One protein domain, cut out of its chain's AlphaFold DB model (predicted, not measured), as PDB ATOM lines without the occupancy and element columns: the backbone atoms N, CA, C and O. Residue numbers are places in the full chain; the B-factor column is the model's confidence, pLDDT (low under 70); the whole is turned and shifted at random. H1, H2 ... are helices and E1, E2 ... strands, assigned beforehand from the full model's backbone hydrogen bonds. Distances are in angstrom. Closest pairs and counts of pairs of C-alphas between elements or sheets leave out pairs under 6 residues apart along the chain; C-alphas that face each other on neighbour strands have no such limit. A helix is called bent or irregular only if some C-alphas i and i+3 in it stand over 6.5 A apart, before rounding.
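Overview. This is residues 10 to 169 of the 173 residues of an uncharacterized protein of Xenorhabdus bovienii (UniProt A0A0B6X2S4). A twisted sheet of seven strands has the long helix H3 packed along one face and curls round H1 on the other, giving three layers. H4 runs side by side with H3 and only grazes the sheet; the short H2 follows H1, off the sheet. The printed part has 160 residues, with four named helices and seven named strands in the order E1 H1 H2 E2 E3 E4 E5 H3 E6 H4 E7; the mixed sheet runs E1 E7 E6 E2 E3 E5 E4, and the class is mixed, helices and strands. The whole is compact, with a radius of gyration of the C-alphas of 14.6 A, and rounded, spanning 41 by 40 by 31 A.

Arrangement. E6, residues 126 to 134, and E7, residues 160 to 168, are parallel at 13 degrees, with N 163 and O 128 2.8 A apart, within hydrogen-bond range. Edge strand E1, residues 10 to 13, is parallel to E7; N 12 and O 164 are 2.8 A apart. E2, residues 48 to 55, is antiparallel to E6, with N 50 and O 131 3.0 A apart, and forms a hairpin with E3, residues 58 to 65, with N 51 and O 62 2.9 A apart. E5, residues 83 to 87, is parallel to E3, with N 63 and O 86 2.9 A apart, and forms a hairpin with edge strand E4, residues 77 to 80, with N 85 and O 78 2.8 A apart. H3, residues 109 to 121, is on the sheet at a height of 8.1 A, along E2 at 12 degrees on the local plane; the closest C-alphas of H3 and E3 are those of Ala 109 and Val 65, 4.5 A. H4, residues 146 to 156, touches H3 at a shallow tilt of 9 degrees, the same way, C-alphas 153 and 114 being closest at 6.6 A. E6, H4 and E7 form a strand-helix-strand unit, a helix linking parallel neighbour strands, with a right-handed crossover; E5, H3 and E6 form a split one, also right-handed, with E2 and E3 between its strands. H1, residues 24 to 34, is on the opposite face from H3; its closest C-alpha pair with E4 is Gly 30 and Ile 80, 5.5 A. H1 is irregular, C-alphas 30 and 33 being 7.5 A apart. H2, residues 37 to 40, and H1 only just touch, only at the corner, with 3 pairs of C-alphas within 8 A; the closest are those of Gln 40 and Lys 32, 5.5 A. Every O i to N i+4 pair is within hydrogen-bond range in H3 and H4, against 5 of 7 in H1; H2 is too short for one.

Along the chain. E1 begins at C-alpha 10 (-92.302, 78.144, 80.874), and E7, 25.4 A long, ends at C-alpha 168 (-92.713, 86.233, 64.915). E6 measures 24.9 A, E3 23.9 A, E2 22.7 A and H3 18.1 A.

Size, cuts and confidence. The C-alphas farthest apart are those of Gly 57 and Lys 102, 42.3 A, and the printed part has no cut. The long links are E3 to E4, E5 to H3 and E6 to H4. Mean pLDDT of the printed part is 91.2; residues 99 to 103 and 106 are under 70.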
ATOM      1  N   ARG A  10     -92.437  76.686  81.002       94.00
ATOM      2  CA  ARG A  10     -92.302  78.144  80.874       94.00
ATOM      3  C   ARG A  10     -92.416  78.564  79.413       94.00
ATOM      4  O   ARG A  10     -91.758  77.977  78.562       94.00
ATOM      5  N   VAL A  11     -93.165  79.633  79.155       92.88
ATOM      6  CA  VAL A  11     -93.200  80.316  77.853       92.88
ATOM      7  C   VAL A  11     -92.544  81.681  78.007       92.88
ATOM      8  O   VAL A  11     -92.848  82.420  78.944       92.88
ATOM      9  N   ASN A  12     -91.620  81.995  77.113       94.88
ATOM     10  CA  ASN A  12     -90.804  83.198  77.125       94.88
ATOM     11  C   ASN A  12     -90.820  83.854  75.744       94.88
ATOM     12  O   ASN A  12     -91.085  83.203  74.738       94.88
ATOM     13  N   ASP A  13     -90.459  85.131  75.698       94.44
ATOM     14  CA  ASP A  13     -90.160  85.815  74.444       94.44
ATOM     15  C   ASP A  13     -88.889  85.243  73.790       94.44
ATOM     16  O   ASP A  13     -87.939  84.867  74.493       94.44
ATOM     17  N   LEU A  14     -88.856  85.198  72.456       94.88
ATOM     18  CA  LEU A  14     -87.722  84.687  71.682       94.88
ATOM     19  C   LEU A  14     -86.407  85.418  71.988       94.88
ATOM     20  O   LEU A  14     -85.355  84.786  71.957       94.88
ATOM     21  N   SER A  15     -86.446  86.698  72.363       93.94
ATOM     22  CA  SER A  15     -85.261  87.470  72.779       93.94
ATOM     23  C   SER A  15     -84.540  86.892  74.001       93.94
ATOM     24  O   SER A  15     -83.367  87.186  74.221       93.94
ATOM     25  N   LYS A  16     -85.211  86.053  74.800       96.31
ATOM     26  CA  LYS A  16     -84.611  85.379  75.962       96.31
ATOM     27  C   LYS A  16     -83.940  84.050  75.607       96.31
ATOM     28  O   LYS A  16     -83.376  83.411  76.499       96.31
ATOM     29  N   LEU A  17     -84.018  83.613  74.348       96.38
ATOM     30  CA  LEU A  17     -83.364  82.398  73.880       96.38
ATOM     31  C   LEU A  17     -81.841  82.547  73.992       96.38
ATOM     32  O   LEU A  17     -81.254  83.471  73.440       96.38
ATOM     33  N   LYS A  18     -81.200  81.607  74.693       95.12
ATOM     34  CA  LYS A  18     -79.734  81.567  74.851       95.12
ATOM     35  C   LYS A  18     -79.057  80.525  73.963       95.12
ATOM     36  O   LYS A  18     -77.873  80.642  73.672       95.12
ATOM     37  N   ASP A  19     -79.793  79.485  73.575       95.75
ATOM     38  CA  ASP A  19     -79.276  78.427  72.711       95.75
ATOM     39  C   ASP A  19     -79.289  78.913  71.257       95.75
ATOM     40  O   ASP A  19     -80.320  78.883  70.585       95.75
ATOM     41  N   MET A  20     -78.135  79.381  70.781       95.19
ATOM     42  CA  MET A  20     -77.982  79.936  69.433       95.19
ATOM     43  C   MET A  20     -78.257  78.913  68.324       95.19
ATOM     44  O   MET A  20     -78.571  79.309  67.203       95.19
ATOM     45  N   ASN A  21     -78.193  77.610  68.620       97.38
ATOM     46  CA  ASN A  21     -78.555  76.568  67.657       97.38
ATOM     47  C   ASN A  21     -80.067  76.531  67.404       97.38
ATOM     48  O   ASN A  21     -80.511  76.016  66.385       97.38
ATOM     49  N   LEU A  22     -80.869  77.101  68.301       97.75
ATOM     50  CA  LEU A  22     -82.314  77.209  68.136       97.75
ATOM     51  C   LEU A  22     -82.739  78.560  67.544       97.75
ATOM     52  O   LEU A  22     -83.938  78.820  67.457       97.75
ATOM     53  N   GLU A  23     -81.804  79.430  67.147       96.62
ATOM     54  CA  GLU A  23     -82.143  80.746  66.600       96.62
ATOM     55  C   GLU A  23     -82.883  80.596  65.249       96.62
ATOM     56  O   GLU A  23     -82.330  80.036  64.295       96.62
ATOM     57  N   PRO A  24     -84.141  81.061  65.134       93.44
ATOM     58  CA  PRO A  24     -84.974  80.751  63.974       93.44
ATOM     59  C   PRO A  24     -84.488  81.315  62.636       93.44
ATOM     60  O   PRO A  24     -84.693  80.666  61.607       93.44
ATOM     61  N   ASN A  25     -83.847  82.487  62.598       91.81
ATOM     62  CA  ASN A  25     -83.352  83.056  61.340       91.81
ATOM     63  C   ASN A  25     -82.167  82.252  60.792       91.81
ATOM     64  O   ASN A  25     -82.084  81.999  59.587       91.81
ATOM     65  N   MET A  26     -81.289  81.794  61.676       94.75
ATOM     66  CA  MET A  26     -80.181  80.896  61.386       94.75
ATOM     67  C   MET A  26     -80.700  79.561  60.852       94.75
ATOM     68  O   MET A  26     -80.242  79.114  59.797       94.75
ATOM     69  N   LEU A  27     -81.701  78.974  61.516       96.06
ATOM     70  CA  LEU A  27     -82.353  77.751  61.051       96.06
ATOM     71  C   LEU A  27     -82.952  77.949  59.658       96.06
ATOM     72  O   LEU A  27     -82.629  77.188  58.750       96.06
ATOM     73  N   ARG A  28     -83.732  79.017  59.460       93.44
ATOM     74  CA  ARG A  28     -84.358  79.368  58.178       93.44
ATOM     75  C   ARG A  28     -83.336  79.506  57.053       93.44
ATOM     76  O   ARG A  28     -83.566  78.996  55.958       93.44
ATOM     77  N   ALA A  29     -82.216  80.179  57.306       92.69
ATOM     78  CA  ALA A  29     -81.144  80.319  56.325       92.69
ATOM     79  C   ALA A  29     -80.499  78.961  55.998       92.69
ATOM     80  O   ALA A  29     -80.287  78.642  54.827       92.69
ATOM     81  N   GLY A  30     -80.237  78.138  57.018       94.44
ATOM     82  CA  GLY A  30     -79.602  76.827  56.873       94.44
ATOM     83  C   GLY A  30     -80.470  75.768  56.192       94.44
ATOM     84  O   GLY A  30     -79.942  74.838  55.579       94.44
ATOM     85  N   THR A  31     -81.793  75.904  56.266       94.75
ATOM     86  CA  THR A  31     -82.737  74.881  55.788       94.75
ATOM     87  C   THR A  31     -83.384  75.221  54.458       94.75
ATOM     88  O   THR A  31     -83.954  74.333  53.827       94.75
ATOM     89  N   LYS A  32     -83.276  76.475  54.009       93.56
ATOM     90  CA  LYS A  32     -83.940  77.004  52.811       93.56
ATOM     91  C   LYS A  32     -83.806  76.086  51.593       93.56
ATOM     92  O   LYS A  32     -84.808  75.729  50.992       93.56
ATOM     93  N   LYS A  33     -82.588  75.620  51.291       94.12
ATOM     94  CA  LYS A  33     -82.296  74.726  50.151       94.12
ATOM     95  C   LYS A  33     -82.988  73.359  50.208       94.12
ATOM     96  O   LYS A  33     -83.085  72.682  49.191       94.12
ATOM     97  N   TYR A  34     -83.436  72.931  51.385       95.62
ATOM     98  CA  TYR A  34     -84.116  71.653  51.572       95.62
ATOM     99  C   TYR A  34     -85.639  71.788  51.484       95.62
ATOM    100  O   TYR A  34     -86.323  70.770  51.472       95.62
ATOM    101  N   LEU A  35     -86.200  72.997  51.451       95.38
ATOM    102  CA  LEU A  35     -87.643  73.182  51.295       95.38
ATOM    103  C   LEU A  35     -88.066  73.024  49.830       95.38
ATOM    104  O   LEU A  35     -87.227  73.060  48.928       95.38
ATOM    105  N   LYS A  36     -89.366  72.855  49.570       95.25
ATOM    106  CA  LYS A  36     -89.895  72.934  48.198       95.25
ATOM    107  C   LYS A  36     -89.649  74.325  47.609       95.25
ATOM    108  O   LYS A  36     -89.544  75.295  48.359       95.25
ATOM    109  N   SER A  37     -89.541  74.415  46.286       92.94
ATOM    110  CA  SER A  37     -89.103  75.626  45.577       92.94
ATOM    111  C   SER A  37     -89.956  76.856  45.899       92.94
ATOM    112  O   SER A  37     -89.410  77.946  46.076       92.94
ATOM    113  N   GLU A  38     -91.268  76.694  46.077       91.94
ATOM    114  CA  GLU A  38     -92.178  77.768  46.477       91.94
ATOM    115  C   GLU A  38     -91.836  78.363  47.852       91.94
ATOM    116  O   GLU A  38     -92.021  79.559  48.068       91.94
ATOM    117  N   PHE A  39     -91.251  77.563  48.748       92.81
ATOM    118  CA  PHE A  39     -90.828  77.975  50.086       92.81
ATOM    119  C   PHE A  39     -89.376  78.468  50.152       92.81
ATOM    120  O   PHE A  39     -88.907  78.881  51.214       92.81
ATOM    121  N   GLN A  40     -88.656  78.460  49.027       92.50
ATOM    122  CA  GLN A  40     -87.311  79.033  48.916       92.50
ATOM    123  C   GLN A  40     -87.336  80.516  48.518       92.50
ATOM    124  O   GLN A  40     -86.287  81.139  48.347       92.50
ATOM    125  N   LYS A  41     -88.508  81.130  48.370       87.50
ATOM    126  CA  LYS A  41     -88.604  82.556  48.042       87.50
ATOM    127  C   LYS A  41     -88.367  83.429  49.288       87.50
ATOM    128  O   LYS A  41     -88.618  82.971  50.403       87.50
ATOM    129  N   PRO A  42     -87.823  84.656  49.154       77.25
ATOM    130  CA  PRO A  42     -87.532  85.536  50.298       77.25
ATOM    131  C   PRO A  42     -88.746  85.909  51.166       77.25
ATOM    132  O   PRO A  42     -88.587  86.232  52.345       77.25
ATOM    133  N   ASP A  43     -89.935  85.875  50.580       77.81
ATOM    134  CA  ASP A  43     -91.241  86.223  51.139       77.81
ATOM    135  C   ASP A  43     -92.064  84.998  51.573       77.81
ATOM    136  O   ASP A  43     -93.136  85.148  52.153       77.81
ATOM    137  N   ALA A  44     -91.560  83.779  51.359       84.81
ATOM    138  CA  ALA A  44     -92.307  82.570  51.673       84.81
ATOM    139  C   ALA A  44     -92.634  82.441  53.173       84.81
ATOM    140  O   ALA A  44     -91.755  82.428  54.045       84.81
ATOM    141  N   ALA A  45     -93.921  82.257  53.465       84.94
ATOM    142  CA  ALA A  45     -94.437  82.106  54.816       84.94
ATOM    143  C   ALA A  45     -94.209  80.687  55.370       84.94
ATOM    144  O   ALA A  45     -95.082  79.820  55.332       84.94
ATOM    145  N   VAL A  46     -93.017  80.465  55.929       91.12
ATOM    146  CA  VAL A  46     -92.672  79.226  56.643       91.12
ATOM    147  C   VAL A  46     -92.516  79.506  58.135       91.12
ATOM    148  O   VAL A  46     -91.674  80.315  58.536       91.12
ATOM    149  N   SER A  47     -93.309  78.823  58.955       92.56
ATOM    150  CA  SER A  47     -93.171  78.827  60.413       92.56
ATOM    151  C   SER A  47     -92.233  77.706  60.843       92.56
ATOM    152  O   SER A  47     -92.279  76.609  60.283       92.56
ATOM    153  N   TYR A  48     -91.394  77.985  61.835       95.44
ATOM    154  CA  TYR A  48     -90.361  77.080  62.327       95.44
ATOM    155  C   TYR A  48     -90.605  76.740  63.788       95.44
ATOM    156  O   TYR A  48     -90.931  77.617  64.589       95.44
ATOM    157  N   ALA A  49     -90.372  75.477  64.127       97.31
ATOM    158  CA  ALA A  49     -90.210  75.040  65.498       97.31
ATOM    159  C   ALA A  49     -88.950  74.180  65.590       97.31
ATOM    160  O   ALA A  49     -88.764  73.261  64.791       97.31
ATOM    161  N   ALA A  50     -88.083  74.474  66.547       98.31
ATOM    162  CA  ALA A  50     -86.881  73.695  66.796       98.31
ATOM    163  C   ALA A  50     -86.716  73.465  68.284       98.31
ATOM    164  O   ALA A  50     -87.118  74.307  69.082       98.31
ATOM    165  N   ALA A  51     -86.114  72.346  68.663       98.62
ATOM    166  CA  ALA A  51     -85.863  72.058  70.062       98.62
ATOM    167  C   ALA A  51     -84.509  71.400  70.279       98.62
ATOM    168  O   ALA A  51     -84.072  70.586  69.466       98.62
ATOM    169  N   SER A  52     -83.885  71.724  71.408       98.50
ATOM    170  CA  SER A  52     -82.855  70.895  72.012       98.50
ATOM    171  C   SER A  52     -83.496  70.063  73.116       98.50
ATOM    172  O   SER A  52     -84.176  70.589  73.998       98.50
ATOM    173  N   VAL A  53     -83.312  68.752  73.028       98.50
ATOM    174  CA  VAL A  53     -83.884  67.760  73.939       98.50
ATOM    175  C   VAL A  53     -82.730  67.051  74.622       98.50
ATOM    176  O   VAL A  53     -81.859  66.498  73.950       98.50
ATOM    177  N   THR A  54     -82.697  67.094  75.950       98.25
ATOM    178  CA  THR A  54     -81.664  66.437  76.752       98.25
ATOM    179  C   THR A  54     -82.282  65.300  77.550       98.25
ATOM    180  O   THR A  54     -83.192  65.523  78.346       98.25
ATOM    181  N   VAL A  55     -81.779  64.084  77.341       96.44
ATOM    182  CA  VAL A  55     -82.184  62.872  78.068       96.44
ATOM    183  C   VAL A  55     -80.923  62.201  78.592       96.44
ATOM    184  O   VAL A  55     -80.004  61.934  77.820       96.44
ATOM    185  N   ASN A  56     -80.853  61.937  79.900       92.56
ATOM    186  CA  ASN A  56     -79.692  61.307  80.548       92.56
ATOM    187  C   ASN A  56     -78.350  61.984  80.190       92.56
ATOM    188  O   ASN A  56     -77.358  61.319  79.907       92.56
ATOM    189  N   GLY A  57     -78.334  63.320  80.132       92.19
ATOM    190  CA  GLY A  57     -77.149  64.115  79.784       92.19
ATOM    191  C   GLY A  57     -76.807  64.171  78.288       92.19
ATOM    192  O   GLY A  57     -75.982  64.992  77.890       92.19
ATOM    193  N   LYS A  58     -77.461  63.374  77.435       96.56
ATOM    194  CA  LYS A  58     -77.292  63.443  75.979       96.56
ATOM    195  C   LYS A  58     -78.244  64.481  75.393       96.56
ATOM    196  O   LYS A  58     -79.457  64.337  75.519       96.56
ATOM    197  N   LYS A  59     -77.691  65.502  74.730       97.62
ATOM    198  CA  LYS A  59     -78.452  66.540  74.024       97.62
ATOM    199  C   LYS A  59     -78.554  66.231  72.534       97.62
ATOM    200  O   LYS A  59     -77.544  65.997  71.875       97.62
ATOM    201  N   GLU A  60     -79.764  66.309  72.000       98.31
ATOM    202  CA  GLU A  60     -80.066  66.164  70.577       98.31
ATOM    203  C   GLU A  60     -80.937  67.323  70.091       98.31
ATOM    204  O   GLU A  60     -81.633  67.962  70.882       98.31
ATOM    205  N   TYR A  61     -80.904  67.591  68.785       98.69
ATOM    206  CA  TYR A  61     -81.646  68.692  68.181       98.69
ATOM    207  C   TYR A  61     -82.693  68.188  67.196       98.69
ATOM    208  O   TYR A  61     -82.463  67.253  66.427       98.69
ATOM    209  N   TYR A  62     -83.844  68.848  67.208       98.62
ATOM    210  CA  TYR A  62     -85.007  68.510  66.403       98.62
ATOM    211  C   TYR A  62     -85.531  69.757  65.709       98.62
ATOM    212  O   TYR A  62     -85.476  70.855  66.263       98.62
ATOM    213  N   LEU A  63     -86.042  69.585  64.496       97.88
ATOM    214  CA  LEU A  63     -86.532  70.675  63.667       97.88
ATOM    215  C   LEU A  63     -87.817  70.271  62.955       97.88
ATOM    216  O   LEU A  63     -87.914  69.191  62.371       97.88
ATOM    217  N   SER A  64     -88.783  71.178  62.930       96.88
ATOM    218  CA  SER A  64     -89.985  71.059  62.123       96.88
ATOM    219  C   SER A  64     -90.377  72.393  61.494       96.88
ATOM    220  O   SER A  64     -90.011  73.469  61.965       96.88
ATOM    221  N   VAL A  65     -91.148  72.302  60.413       95.06
ATOM    222  CA  VAL A  65     -91.761  73.443  59.725       95.06
ATOM    223  C   VAL A  65     -93.240  73.162  59.483       95.06
ATOM    224  O   VAL A  65     -93.669  71.998  59.485       95.06
ATOM    225  N   ASN A  66     -94.026  74.215  59.270       89.19
ATOM    226  CA  ASN A  66     -95.457  74.095  59.008       89.19
ATOM    227  C   ASN A  66     -95.762  73.361  57.690       89.19
ATOM    228  O   ASN A  66     -95.008  73.416  56.716       89.19
ATOM    229  N   GLY A  67     -96.905  72.674  57.664       85.69
ATOM    230  CA  GLY A  67     -97.422  72.002  56.473       85.69
ATOM    231  C   GLY A  67     -96.453  70.961  55.907       85.69
ATOM    232  O   GLY A  67     -95.662  70.353  56.629       85.69
ATOM    233  N   ALA A  68     -96.503  70.760  54.594       86.44
ATOM    234  CA  ALA A  68     -95.580  69.895  53.863       86.44
ATOM    235  C   ALA A  68     -94.504  70.725  53.139       86.44
ATOM    236  O   ALA A  68     -94.299  70.539  51.939       86.44
ATOM    237  N   ALA A  69     -93.871  71.677  53.839       91.94
ATOM    238  CA  ALA A  69     -92.909  72.597  53.224       91.94
ATOM    239  C   ALA A  69     -91.541  71.965  52.914       91.94
ATOM    240  O   ALA A  69     -90.822  72.449  52.042       91.94
ATOM    241  N   TRP A  70     -91.187  70.863  53.580       93.44
ATOM    242  CA  TRP A  70     -90.026  70.058  53.196       93.44
ATOM    243  C   TRP A  70     -90.209  69.470  51.792       93.44
ATOM    244  O   TRP A  70     -91.288  68.984  51.446       93.44
ATOM    245  N   SER A  71     -89.140  69.488  50.996       92.75
ATOM    246  CA  SER A  71     -89.085  68.755  49.733       92.75
ATOM    247  C   SER A  71     -89.155  67.238  49.973       92.75
ATOM    248  O   SER A  71     -88.755  66.736  51.025       92.75
ATOM    249  N   GLY A  72     -89.639  66.482  48.984       87.50
ATOM    250  CA  GLY A  72     -89.641  65.014  49.041       87.50
ATOM    251  C   GLY A  72     -88.232  64.422  49.177       87.50
ATOM    252  O   GLY A  72     -88.062  63.382  49.802       87.50
ATOM    253  N   ASN A  73     -87.223  65.143  48.679       89.75
ATOM    254  CA  ASN A  73     -85.819  64.731  48.706       89.75
ATOM    255  C   ASN A  73     -85.044  65.298  49.909       89.75
ATOM    256  O   ASN A  73     -83.828  65.129  49.987       89.75
ATOM    257  N   SER A  74     -85.695  66.017  50.834       92.81
ATOM    258  CA  SER A  74     -84.996  66.547  52.012       92.81
ATOM    259  C   SER A  74     -84.477  65.399  52.881       92.81
ATOM    260  O   SER A  74     -85.239  64.466  53.150       92.81
ATOM    261  N   PRO A  75     -83.252  65.481  53.422       95.31
ATOM    262  CA  PRO A  75     -82.712  64.442  54.293       95.31
ATOM    263  C   PRO A  75     -83.419  64.422  55.655       95.31
ATOM    264  O   PRO A  75     -83.927  65.440  56.126       95.31
ATOM    265  N   ASN A  76     -83.466  63.264  56.319       96.38
ATOM    266  CA  ASN A  76     -84.051  63.139  57.667       96.38
ATOM    267  C   ASN A  76     -83.240  63.845  58.753       96.38
ATOM    268  O   ASN A  76     -83.779  64.144  59.814       96.38
ATOM    269  N   VAL A  77     -81.975  64.137  58.465       97.69
ATOM    270  CA  VAL A  77     -81.093  64.927  59.311       97.69
ATOM    271  C   VAL A  77     -80.521  66.054  58.465       97.69
ATOM    272  O   VAL A  77     -80.013  65.808  57.373       97.69
ATOM    273  N   VAL A  78     -80.604  67.286  58.957       97.00
ATOM    274  CA  VAL A  78     -79.969  68.447  58.323       97.00
ATOM    275  C   VAL A  78     -78.834  68.945  59.205       97.00
ATOM    276  O   VAL A  78     -79.016  69.127  60.406       97.00
ATOM    277  N   ASN A  79     -77.662  69.164  58.613       96.94
ATOM    278  CA  ASN A  79     -76.559  69.821  59.303       96.94
ATOM    279  C   ASN A  79     -76.654  71.335  59.092       96.94
ATOM    280  O   ASN A  79     -76.677  71.806  57.949       96.94
ATOM    281  N   ILE A  80     -76.723  72.086  60.188       96.75
ATOM    282  CA  ILE A  80     -76.784  73.544  60.190       96.75
ATOM    283  C   ILE A  80     -75.660  74.045  61.091       96.75
ATOM    284  O   ILE A  80     -75.670  73.801  62.294       96.75
ATOM    285  N   LYS A  81     -74.668  74.720  60.495       94.50
ATOM    286  CA  LYS A  81     -73.474  75.231  61.195       94.50
ATOM    287  C   LYS A  81     -72.778  74.171  62.073       94.50
ATOM    288  O   LYS A  81     -72.348  74.466  63.180       94.50
ATOM    289  N   GLY A  82     -72.680  72.932  61.585       95.56
ATOM    290  CA  GLY A  82     -72.027  71.835  62.304       95.56
ATOM    291  C   GLY A  82     -72.933  71.075  63.278       95.56
ATOM    292  O   GLY A  82     -72.509  70.049  63.801       95.56
ATOM    293  N   VAL A  83     -74.183  71.500  63.479       97.81
ATOM    294  CA  VAL A  83     -75.147  70.819  64.356       97.81
ATOM    295  C   VAL A  83     -76.145  70.016  63.530       97.81
ATOM    296  O   VAL A  83     -76.748  70.529  62.588       97.81
ATOM    297  N   ASN A  84     -76.328  68.746  63.891       98.38
ATOM    298  CA  ASN A  84     -77.290  67.854  63.250       98.38
ATOM    299  C   ASN A  84     -78.679  68.010  63.880       98.38
ATOM    300  O   ASN A  84     -78.836  67.803  65.082       98.38
ATOM    301  N   PHE A  85     -79.679  68.309  63.053       98.62
ATOM    302  CA  PHE A  85     -81.084  68.388  63.447       98.62
ATOM    303  C   PHE A  85     -81.877  67.240  62.836       98.62
ATOM    304  O   PHE A  85     -81.926  67.104  61.611       98.62
ATOM    305  N   ASN A  86     -82.558  66.471  63.680       98.31
ATOM    306  CA  ASN A  86     -83.536  65.476  63.259       98.31
ATOM    307  C   ASN A  86     -84.805  66.176  62.752       98.31
ATOM    308  O   ASN A  86     -85.465  66.917  63.486       98.31
ATOM    309  N   VAL A  87     -85.156  65.951  61.487       97.38
ATOM    310  CA  VAL A  87     -86.283  66.617  60.829       97.38
ATOM    311  C   VAL A  87     -87.580  65.852  61.067       97.38
ATOM    312  O   VAL A  87     -87.798  64.764  60.525       97.38
ATOM    313  N   ILE A  88     -88.500  66.467  61.806       96.25
ATOM    314  CA  ILE A  88     -89.823  65.912  62.095       96.25
ATOM    315  C   ILE A  88     -90.837  66.487  61.109       96.25
ATOM    316  O   ILE A  88     -91.181  67.669  61.142       96.25
ATOM    317  N   ARG A  89     -91.319  65.645  60.189       93.06
ATOM    318  CA  ARG A  89     -92.194  66.074  59.080       93.06
ATOM    319  C   ARG A  89     -93.678  65.888  59.346       93.06
ATOM    320  O   ARG A  89     -94.472  66.644  58.792       93.06
ATOM    321  N   LYS A  90     -94.031  64.881  60.144       89.94
ATOM    322  CA  LYS A  90     -95.405  64.422  60.350       89.94
ATOM    323  C   LYS A  90     -95.788  64.557  61.814       89.94
ATOM    324  O   LYS A  90     -94.965  64.293  62.687       89.94
ATOM    325  N   ASP A  91     -97.034  64.940  62.039       88.62
ATOM    326  CA  ASP A  91     -97.691  64.817  63.329       88.62
ATOM    327  C   ASP A  91     -98.288  63.406  63.421       88.62
ATOM    328  O   ASP A  91     -98.904  62.936  62.462       88.62
ATOM    329  N   ARG A  92     -98.048  62.716  64.538       87.12
ATOM    330  CA  ARG A  92     -98.567  61.365  64.803       87.12
ATOM    331  C   ARG A  92     -99.893  61.370  65.572       87.12
ATOM    332  O   ARG A  92    -100.498  60.317  65.709       87.12
ATOM    333  N   GLY A  93    -100.363  62.541  66.010       87.38
ATOM    334  CA  GLY A  93    -101.663  62.712  66.663       87.38
ATOM    335  C   GLY A  93    -101.691  62.362  68.152       87.38
ATOM    336  O   GLY A  93    -102.764  62.349  68.746       87.38
ATOM    337  N   SER A  94    -100.536  62.095  68.759       89.38
ATOM    338  CA  SER A  94    -100.426  61.722  70.175       89.38
ATOM    339  C   SER A  94    -100.735  62.880  71.117       89.38
ATOM    340  O   SER A  94    -101.215  62.663  72.225       89.38
ATOM    341  N   ILE A  95    -100.523  64.113  70.650       89.81
ATOM    342  CA  ILE A  95    -101.155  65.296  71.224       89.81
ATOM    343  C   ILE A  95    -102.379  65.625  70.365       89.81
ATOM    344  O   ILE A  95    -102.243  65.731  69.141       89.81
ATOM    345  N   PRO A  96    -103.574  65.791  70.964       84.00
ATOM    346  CA  PRO A  96    -104.791  66.063  70.208       84.00
ATOM    347  C   PRO A  96    -104.630  67.341  69.388       84.00
ATOM    348  O   PRO A  96    -104.005  68.294  69.840       84.00
ATOM    349  N   SER A  97    -105.190  67.375  68.180       78.81
ATOM    350  CA  SER A  97    -105.254  68.611  67.393       78.81
ATOM    351  C   SER A  97    -106.410  69.491  67.875       78.81
ATOM    352  O   SER A  97    -107.446  68.985  68.306       78.81
ATOM    353  N   ALA A  98    -106.239  70.807  67.797       76.50
ATOM    354  CA  ALA A  98    -107.292  71.765  68.093       76.50
ATOM    355  C   ALA A  98    -107.934  72.235  66.777       76.50
ATOM    356  O   ALA A  98    -107.230  72.785  65.917       76.50
ATOM    357  N   PRO A  99    -109.250  72.034  66.588       69.38
ATOM    358  CA  PRO A  99    -109.954  72.603  65.451       69.38
ATOM    359  C   PRO A  99    -110.059  74.128  65.594       69.38
ATOM    360  O   PRO A  99    -110.292  74.661  66.676       69.38
ATOM    361  N   ASN A 100    -109.914  74.830  64.476       66.00
ATOM    362  CA  ASN A 100    -110.172  76.255  64.316       66.00
ATOM    363  C   ASN A 100    -111.051  76.449  63.070       66.00
ATOM    364  O   ASN A 100    -110.563  76.622  61.948       66.00
ATOM    365  N   GLY A 101    -112.367  76.334  63.253       68.06
ATOM    366  CA  GLY A 101    -113.316  76.284  62.141       68.06
ATOM    367  C   GLY A 101    -113.083  75.053  61.254       68.06
ATOM    368  O   GLY A 101    -113.090  73.929  61.742       68.06
ATOM    369  N   LYS A 102    -112.864  75.264  59.946       64.56
ATOM    370  CA  LYS A 102    -112.558  74.192  58.969       64.56
ATOM    371  C   LYS A 102    -111.082  73.776  58.948       64.56
ATOM    372  O   LYS A 102    -110.718  72.858  58.218       64.56
ATOM    373  N   GLN A 103    -110.224  74.484  59.678       63.41
ATOM    374  CA  GLN A 103    -108.795  74.208  59.744       63.41
ATOM    375  C   GLN A 103    -108.463  73.532  61.069       63.41
ATOM    376  O   GLN A 103    -109.152  73.711  62.067       63.41
ATOM    377  N   THR A 104    -107.385  72.767  61.089       72.38
ATOM    378  CA  THR A 104    -106.822  72.209  62.316       72.38
ATOM    379  C   THR A 104    -105.375  72.660  62.409       72.38
ATOM    380  O   THR A 104    -104.733  72.939  61.395       72.38
ATOM    381  N   ASN A 105    -104.827  72.708  63.620       73.31
ATOM    382  CA  ASN A 105    -103.385  72.894  63.789       73.31
ATOM    383  C   ASN A 105    -102.570  71.627  63.458       73.31
ATOM    384  O   ASN A 105    -101.360  71.573  63.688       73.31
ATOM    385  N   PHE A 106    -103.223  70.614  62.889       68.00
ATOM    386  CA  PHE A 106    -102.574  69.451  62.320       68.00
ATOM    387  C   PHE A 106    -101.578  69.922  61.252       68.00
ATOM    388  O   PHE A 106    -101.931  70.633  60.311       68.00
ATOM    389  N   ASN A 107    -100.314  69.534  61.405       81.00
ATOM    390  CA  ASN A 107     -99.154  70.015  60.641       81.00
ATOM    391  C   ASN A 107     -98.566  71.383  61.021       81.00
ATOM    392  O   ASN A 107     -97.679  71.862  60.303       81.00
ATOM    393  N   HIS A 108     -98.958  71.993  62.136       88.94
ATOM    394  CA  HIS A 108     -98.152  73.064  62.723       88.94
ATOM    395  C   HIS A 108     -96.783  72.523  63.150       88.94
ATOM    396  O   HIS A 108     -96.651  71.355  63.521       88.94
ATOM    397  N   ALA A 109     -95.749  73.358  63.054       92.69
ATOM    398  CA  ALA A 109     -94.374  72.933  63.307       92.69
ATOM    399  C   ALA A 109     -94.210  72.441  64.755       92.69
ATOM    400  O   ALA A 109     -93.653  71.372  65.003       92.69
ATOM    401  N   GLU A 110     -94.760  73.195  65.701       93.00
ATOM    402  CA  GLU A 110     -94.744  72.894  67.127       93.00
ATOM    403  C   GLU A 110     -95.518  71.618  67.465       93.00
ATOM    404  O   GLU A 110     -95.023  70.780  68.213       93.00
ATOM    405  N   GLN A 111     -96.677  71.416  66.833       92.94
ATOM    406  CA  GLN A 111     -97.546  70.268  67.081       92.94
ATOM    407  C   GLN A 111     -96.847  68.955  66.706       92.94
ATOM    408  O   GLN A 111     -96.889  67.983  67.458       92.94
ATOM    409  N   LYS A 112     -96.137  68.944  65.571       94.81
ATOM    410  CA  LYS A 112     -95.337  67.790  65.137       94.81
ATOM    411  C   LYS A 112     -94.269  67.423  66.166       94.81
ATOM    412  O   LYS A 112     -94.046  66.241  66.412       94.81
ATOM    413  N   LEU A 113     -93.615  68.427  66.755       96.31
ATOM    414  CA  LEU A 113     -92.606  68.208  67.788       96.31
ATOM    415  C   LEU A 113     -93.232  67.723  69.099       96.31
ATOM    416  O   LEU A 113     -92.717  66.765  69.666       96.31
ATOM    417  N   PHE A 114     -94.364  68.284  69.536       95.06
ATOM    418  CA  PHE A 114     -95.056  67.809  70.738       95.06
ATOM    419  C   PHE A 114     -95.458  66.336  70.629       95.06
ATOM    420  O   PHE A 114     -95.108  65.546  71.505       95.06
ATOM    421  N   SER A 115     -96.101  65.934  69.529       94.75
ATOM    422  CA  SER A 115     -96.448  64.526  69.303       94.75
ATOM    423  C   SER A 115     -95.208  63.635  69.223       94.75
ATOM    424  O   SER A 115     -95.185  62.557  69.808       94.75
ATOM    425  N   HIS A 116     -94.140  64.090  68.559       96.62
ATOM    426  CA  HIS A 116     -92.892  63.329  68.505       96.62
ATOM    427  C   HIS A 116     -92.278  63.124  69.898       96.62
ATOM    428  O   HIS A 116     -91.836  62.019  70.212       96.62
ATOM    429  N   PHE A 117     -92.257  64.155  70.740       96.94
ATOM    430  CA  PHE A 117     -91.684  64.060  72.082       96.94
ATOM    431  C   PHE A 117     -92.542  63.219  73.022       96.94
ATOM    432  O   PHE A 117     -91.981  62.420  73.772       96.94
ATOM    433  N   GLN A 118     -93.870  63.324  72.924       95.44
ATOM    434  CA  GLN A 118     -94.793  62.415  73.605       95.44
ATOM    435  C   GLN A 118     -94.460  60.959  73.254       95.44
ATOM    436  O   GLN A 118     -94.195  60.150  74.137       95.44
ATOM    437  N   ASP A 119     -94.391  60.632  71.965       95.56
ATOM    438  CA  ASP A 119     -94.209  59.248  71.514       95.56
ATOM    439  C   ASP A 119     -92.881  58.630  71.947       95.56
ATOM    440  O   ASP A 119     -92.821  57.448  72.280       95.56
ATOM    441  N   ASN A 120     -91.803  59.413  71.904       96.50
ATOM    442  CA  ASN A 120     -90.443  58.880  72.013       96.50
ATOM    443  C   ASN A 120     -89.839  59.048  73.413       96.50
ATOM    444  O   ASN A 120     -88.882  58.340  73.774       96.50
ATOM    445  N   PHE A 121     -90.374  59.976  74.208       95.88
ATOM    446  CA  PHE A 121     -89.783  60.346  75.489       95.88
ATOM    447  C   PHE A 121     -90.732  60.281  76.685       95.88
ATOM    448  O   PHE A 121     -90.249  60.462  77.801       95.88
ATOM    449  N   GLN A 122     -92.024  59.980  76.503       93.38
ATOM    450  CA  GLN A 122     -92.933  59.769  77.638       93.38
ATOM    451  C   GLN A 122     -92.356  58.773  78.658       93.38
ATOM    452  O   GLN A 122     -91.687  57.798  78.300       93.38
ATOM    453  N   GLY A 123     -92.591  59.046  79.942       90.62
ATOM    454  CA  GLY A 123     -92.061  58.251  81.055       90.62
ATOM    455  C   GLY A 123     -90.566  58.448  81.341       90.62
ATOM    456  O   GLY A 123     -90.020  57.759  82.201       90.62
ATOM    457  N   LYS A 124     -89.883  59.368  80.646       94.19
ATOM    458  CA  LYS A 124     -88.482  59.739  80.910       94.19
ATOM    459  C   LYS A 124     -88.399  61.129  81.545       94.19
ATOM    460  O   LYS A 124     -89.282  61.962  81.364       94.19
ATOM    461  N   LYS A 125     -87.283  61.404  82.224       94.12
ATOM    462  CA  LYS A 125     -86.894  62.768  82.613       94.12
ATOM    463  C   LYS A 125     -86.231  63.449  81.423       94.12
ATOM    464  O   LYS A 125     -85.254  62.921  80.886       94.12
ATOM    465  N   VAL A 126     -86.778  64.583  81.002       97.00
ATOM    466  CA  VAL A 126     -86.389  65.242  79.749       97.00
ATOM    467  C   VAL A 126     -86.317  66.746  79.946       97.00
ATOM    468  O   VAL A 126     -87.284  67.349  80.402       97.00
ATOM    469  N   ASP A 127     -85.223  67.365  79.514       97.56
ATOM    470  CA  ASP A 127     -85.134  68.823  79.428       97.56
ATOM    471  C   ASP A 127     -85.312  69.266  77.976       97.56
ATOM    472  O   ASP A 127     -84.534  68.882  77.099       97.56
ATOM    473  N   ILE A 128     -86.321  70.093  77.718       97.81
ATOM    474  CA  ILE A 128     -86.663  70.603  76.389       97.81
ATOM    475  C   ILE A 128     -86.514  72.122  76.394       97.81
ATOM    476  O   ILE A 128     -87.199  72.822  77.138       97.81
ATOM    477  N   ASN A 129     -85.661  72.649  75.518       98.06
ATOM    478  CA  ASN A 129     -85.703  74.056  75.121       98.06
ATOM    479  C   ASN A 129     -86.194  74.120  73.685       98.06
ATOM    480  O   ASN A 129     -85.637  73.441  72.830       98.06
ATOM    481  N   MET A 130     -87.212  74.924  73.417       97.88
ATOM    482  CA  MET A 130     -87.877  74.964  72.124       97.88
ATOM    483  C   MET A 130     -88.062  76.401  71.662       97.88
ATOM    484  O   MET A 130     -88.603  77.219  72.398       97.88
ATOM    485  N   SER A 131     -87.637  76.714  70.445       97.69
ATOM    486  CA  SER A 131     -87.954  77.975  69.786       97.69
ATOM    487  C   SER A 131     -89.100  77.774  68.803       97.69
ATOM    488  O   SER A 131     -89.164  76.768  68.093       97.69
ATOM    489  N   ILE A 132     -90.020  78.733  68.769       96.25
ATOM    490  CA  ILE A 132     -91.151  78.768  67.844       96.25
ATOM    491  C   ILE A 132     -91.182  80.156  67.221       96.25
ATOM    492  O   ILE A 132     -91.338  81.159  67.919       96.25
ATOM    493  N   GLN A 133     -91.050  80.222  65.900       94.31
ATOM    494  CA  GLN A 133     -91.188  81.465  65.150       94.31
ATOM    495  C   GLN A 133     -92.222  81.282  64.052       94.31
ATOM    496  O   GLN A 133     -92.005  80.554  63.079       94.31
ATOM    497  N   ASN A 134     -93.344  81.975  64.206       90.62
ATOM    498  CA  ASN A 134     -94.379  82.008  63.188       90.62
ATOM    499  C   ASN A 134     -94.162  83.164  62.199       90.62
ATOM    500  O   ASN A 134     -93.232  83.966  62.325       90.62
ATOM    501  N   THR A 135     -95.046  83.252  61.212       87.81
ATOM    502  CA  THR A 135     -95.050  84.308  60.194       87.81
ATOM    503  C   THR A 135     -96.144  85.342  60.448       87.81
ATOM    504  O   THR A 135     -96.764  85.815  59.508       87.81
ATOM    505  N   SER A 136     -96.496  85.614  61.704       83.06
ATOM    506  CA  SER A 136     -97.487  86.645  62.016       83.06
ATOM    507  C   SER A 136     -96.846  88.032  62.004       83.06
ATOM    508  O   SER A 136     -95.673  88.187  62.338       83.06
ATOM    509  N   ALA A 137     -97.634  89.056  61.677       80.44
ATOM    510  CA  ALA A 137     -97.223  90.446  61.851       80.44
ATOM    511  C   ALA A 137     -97.345  90.915  63.314       80.44
ATOM    512  O   ALA A 137     -96.583  91.772  63.745       80.44
ATOM    513  N   THR A 138     -98.297  90.366  64.078       80.19
ATOM    514  CA  THR A 138     -98.708  90.933  65.381       80.19
ATOM    515  C   THR A 138     -98.853  89.914  66.507       80.19
ATOM    516  O   THR A 138     -98.940  90.297  67.668       80.19
ATOM    517  N   SER A 139     -98.904  88.619  66.197       84.38
ATOM    518  CA  SER A 139     -99.164  87.561  67.180       84.38
ATOM    519  C   SER A 139     -98.020  86.548  67.171       84.38
ATOM    520  O   SER A 139     -98.085  85.613  66.376       84.38
ATOM    521  N   PRO A 140     -96.966  86.719  67.986       86.44
ATOM    522  CA  PRO A 140     -95.819  85.813  68.009       86.44
ATOM    523  C   PRO A 140     -96.160  84.423  68.556       86.44
ATOM    524  O   PRO A 140     -97.073  84.267  69.366       86.44
ATOM    525  N   GLY A 141     -95.389  83.421  68.124       86.81
ATOM    526  CA  GLY A 141     -95.408  82.075  68.694       86.81
ATOM    527  C   GLY A 141     -96.557  81.173  68.255       86.81
ATOM    528  O   GLY A 141     -97.009  81.195  67.107       86.81
ATOM    529  N   MET A 142     -97.007  80.330  69.180       85.94
ATOM    530  CA  MET A 142     -98.101  79.392  68.963       85.94
ATOM    531  C   MET A 142     -99.420  80.116  68.691       85.94
ATOM    532  O   MET A 142     -99.784  81.083  69.368       85.94
ATOM    533  N   CYS A 143    -100.194  79.603  67.732       83.06
ATOM    534  CA  CYS A 143    -101.547  80.102  67.492       83.06
ATOM    535  C   CYS A 143    -102.494  79.752  68.657       83.06
ATOM    536  O   CYS A 143    -102.181  78.922  69.516       83.06
ATOM    537  N   ALA A 144    -103.693  80.347  68.664       81.19
ATOM    538  CA  ALA A 144    -104.705  80.104  69.695       81.19
ATOM    539  C   ALA A 144    -105.075  78.617  69.858       81.19
ATOM    540  O   ALA A 144    -105.344  78.193  70.975       81.19
ATOM    541  N   GLY A 145    -105.025  77.820  68.783       77.06
ATOM    542  CA  GLY A 145    -105.256  76.371  68.843       77.06
ATOM    543  C   GLY A 145    -104.074  75.568  69.402       77.06
ATOM    544  O   GLY A 145    -104.270  74.545  70.048       77.06
ATOM    545  N   CYS A 146    -102.834  76.031  69.223       80.12
ATOM    546  CA  CYS A 146    -101.648  75.321  69.715       80.12
ATOM    547  C   CYS A 146    -101.366  75.560  71.203       80.12
ATOM    548  O   CYS A 146    -100.794  74.694  71.861       80.12
ATOM    549  N   LYS A 147    -101.795  76.698  71.765       83.75
ATOM    550  CA  LYS A 147    -101.594  76.999  73.195       83.75
ATOM    551  C   LYS A 147    -102.278  75.981  74.129       83.75
ATOM    552  O   LYS A 147    -101.607  75.498  75.043       83.75
ATOM    553  N   PRO A 148    -103.552  75.590  73.917       83.12
ATOM    554  CA  PRO A 148    -104.179  74.502  74.670       83.12
ATOM    555  C   PRO A 148    -103.458  73.161  74.503       83.12
ATOM    556  O   PRO A 148    -103.264  72.452  75.486       83.12
ATOM    557  N   ASN A 149    -102.994  72.834  73.296       84.12
ATOM    558  CA  ASN A 149    -102.280  71.581  73.033       84.12
ATOM    559  C   ASN A 149    -100.955  71.490  73.780       84.12
ATOM    560  O   ASN A 149    -100.623  70.439  74.320       84.12
ATOM    561  N   ASN A 150    -100.228  72.603  73.871       86.19
ATOM    562  CA  ASN A 150     -99.048  72.684  74.716       86.19
ATOM    563  C   ASN A 150     -99.395  72.392  76.185       86.19
ATOM    564  O   ASN A 150     -98.677  71.654  76.851       86.19
ATOM    565  N   LYS A 151    -100.532  72.892  76.693       86.75
ATOM    566  CA  LYS A 151    -100.986  72.546  78.048       86.75
ATOM    567  C   LYS A 151    -101.233  71.039  78.192       86.75
ATOM    568  O   LYS A 151    -100.775  70.462  79.171       86.75
ATOM    569  N   VAL A 152    -101.901  70.407  77.222       89.00
ATOM    570  CA  VAL A 152    -102.124  68.948  77.219       89.00
ATOM    571  C   VAL A 152    -100.795  68.192  77.230       89.00
ATOM    572  O   VAL A 152    -100.607  67.312  78.065       89.00
ATOM    573  N   PHE A 153     -99.847  68.578  76.374       91.88
ATOM    574  CA  PHE A 153     -98.504  67.997  76.331       91.88
ATOM    575  C   PHE A 153     -97.777  68.129  77.678       91.88
ATOM    576  O   PHE A 153     -97.257  67.149  78.207       91.88
ATOM    577  N   VAL A 154     -97.790  69.317  78.281       91.06
ATOM    578  CA  VAL A 154     -97.190  69.569  79.602       91.06
ATOM    579  C   VAL A 154     -97.880  68.758  80.702       91.06
ATOM    580  O   VAL A 154     -97.225  68.299  81.640       91.06
ATOM    581  N   ASP A 155     -99.199  68.581  80.614       90.56
ATOM    582  CA  ASP A 155     -99.969  67.814  81.588       90.56
ATOM    583  C   ASP A 155     -99.709  66.311  81.503       90.56
ATOM    584  O   ASP A 155     -99.626  65.660  82.543       90.56
ATOM    585  N   GLN A 156     -99.519  65.783  80.297       91.62
ATOM    586  CA  GLN A 156     -99.176  64.380  80.069       91.62
ATOM    587  C   GLN A 156     -97.714  64.058  80.418       91.62
ATOM    588  O   GLN A 156     -97.407  62.910  80.725       91.62
ATOM    589  N   ASN A 157     -96.821  65.056  80.431       92.19
ATOM    590  CA  ASN A 157     -95.383  64.867  80.655       92.19
ATOM    591  C   ASN A 157     -94.866  65.667  81.857       92.19
ATOM    592  O   ASN A 157     -94.065  66.594  81.719       92.19
ATOM    593  N   LYS A 158     -95.310  65.305  83.066       91.50
ATOM    594  CA  LYS A 158     -94.925  66.004  84.308       91.50
ATOM    595  C   LYS A 158     -93.431  65.932  84.636       91.50
ATOM    596  O   LYS A 158     -92.921  66.841  85.286       91.50
ATOM    597  N   ASP A 159     -92.740  64.910  84.138       92.12
ATOM    598  CA  ASP A 159     -91.295  64.723  84.311       92.12
ATOM    599  C   ASP A 159     -90.441  65.496  83.296       92.12
ATOM    600  O   ASP A 159     -89.209  65.437  83.345       92.12
ATOM    601  N   PHE A 160     -91.068  66.223  82.366       95.31
ATOM    602  CA  PHE A 160     -90.343  67.068  81.423       95.31
ATOM    603  C   PHE A 160     -90.180  68.470  81.992       95.31
ATOM    604  O   PHE A 160     -91.144  69.041  82.496       95.31
ATOM    605  N   ILE A 161     -89.003  69.066  81.822       95.88
ATOM    606  CA  ILE A 161     -88.769  70.495  82.030       95.88
ATOM    607  C   ILE A 161     -88.804  71.179  80.665       95.88
ATOM    608  O   ILE A 161     -87.899  71.006  79.852       95.88
ATOM    609  N   ILE A 162     -89.846  71.965  80.404       95.88
ATOM    610  CA  ILE A 162     -90.128  72.522  79.077       95.88
ATOM    611  C   ILE A 162     -89.976  74.046  79.103       95.88
ATOM    612  O   ILE A 162     -90.712  74.750  79.795       95.88
ATOM    613  N   ASN A 163     -89.054  74.581  78.307       96.69
ATOM    614  CA  ASN A 163     -88.895  76.018  78.087       96.69
ATOM    615  C   ASN A 163     -89.180  76.344  76.621       96.69
ATOM    616  O   ASN A 163     -88.441  75.925  75.734       96.69
ATOM    617  N   ILE A 164     -90.232  77.116  76.372       96.25
ATOM    618  CA  ILE A 164     -90.622  77.569  75.038       96.25
ATOM    619  C   ILE A 164     -90.256  79.044  74.879       96.25
ATOM    620  O   ILE A 164     -90.463  79.847  75.791       96.25
ATOM    621  N   PHE A 165     -89.713  79.390  73.717       96.75
ATOM    622  CA  PHE A 165     -89.313  80.732  73.313       96.75
ATOM    623  C   PHE A 165     -90.064  81.105  72.036       96.75
ATOM    624  O   PHE A 165     -89.855  80.499  70.985       96.75
ATOM    625  N   GLU A 166     -90.962  82.077  72.131       95.19
ATOM    626  CA  GLU A 166     -91.916  82.419  71.080       95.19
ATOM    627  C   GLU A 166     -91.582  83.746  70.404       95.19
ATOM    628  O   GLU A 166     -91.304  84.745  71.064       95.19
ATOM    629  N   GLY A 167     -91.649  83.765  69.074       93.75
ATOM    630  CA  GLY A 167     -91.446  84.962  68.272       93.75
ATOM    631  C   GLY A 167     -92.252  84.954  66.978       93.75
ATOM    632  O   GLY A 167     -92.955  83.996  66.642       93.75
ATOM    633  N   ALA A 168     -92.130  86.045  66.235       91.62
ATOM    634  CA  ALA A 168     -92.713  86.233  64.915       91.62
ATOM    635  C   ALA A 168     -91.652  86.800  63.970       91.62
ATOM    636  O   ALA A 168     -90.740  87.502  64.406       91.62
ATOM    637  N   THR A 169     -91.783  86.540  62.670       87.12
ATOM    638  CA  THR A 169     -90.983  87.253  61.659       87.12
ATOM    639  C   THR A 169     -91.432  88.703  61.464       87.12
ATOM    640  O   THR A 169     -90.720  89.465  60.814       87.12
TER     641      THR A 169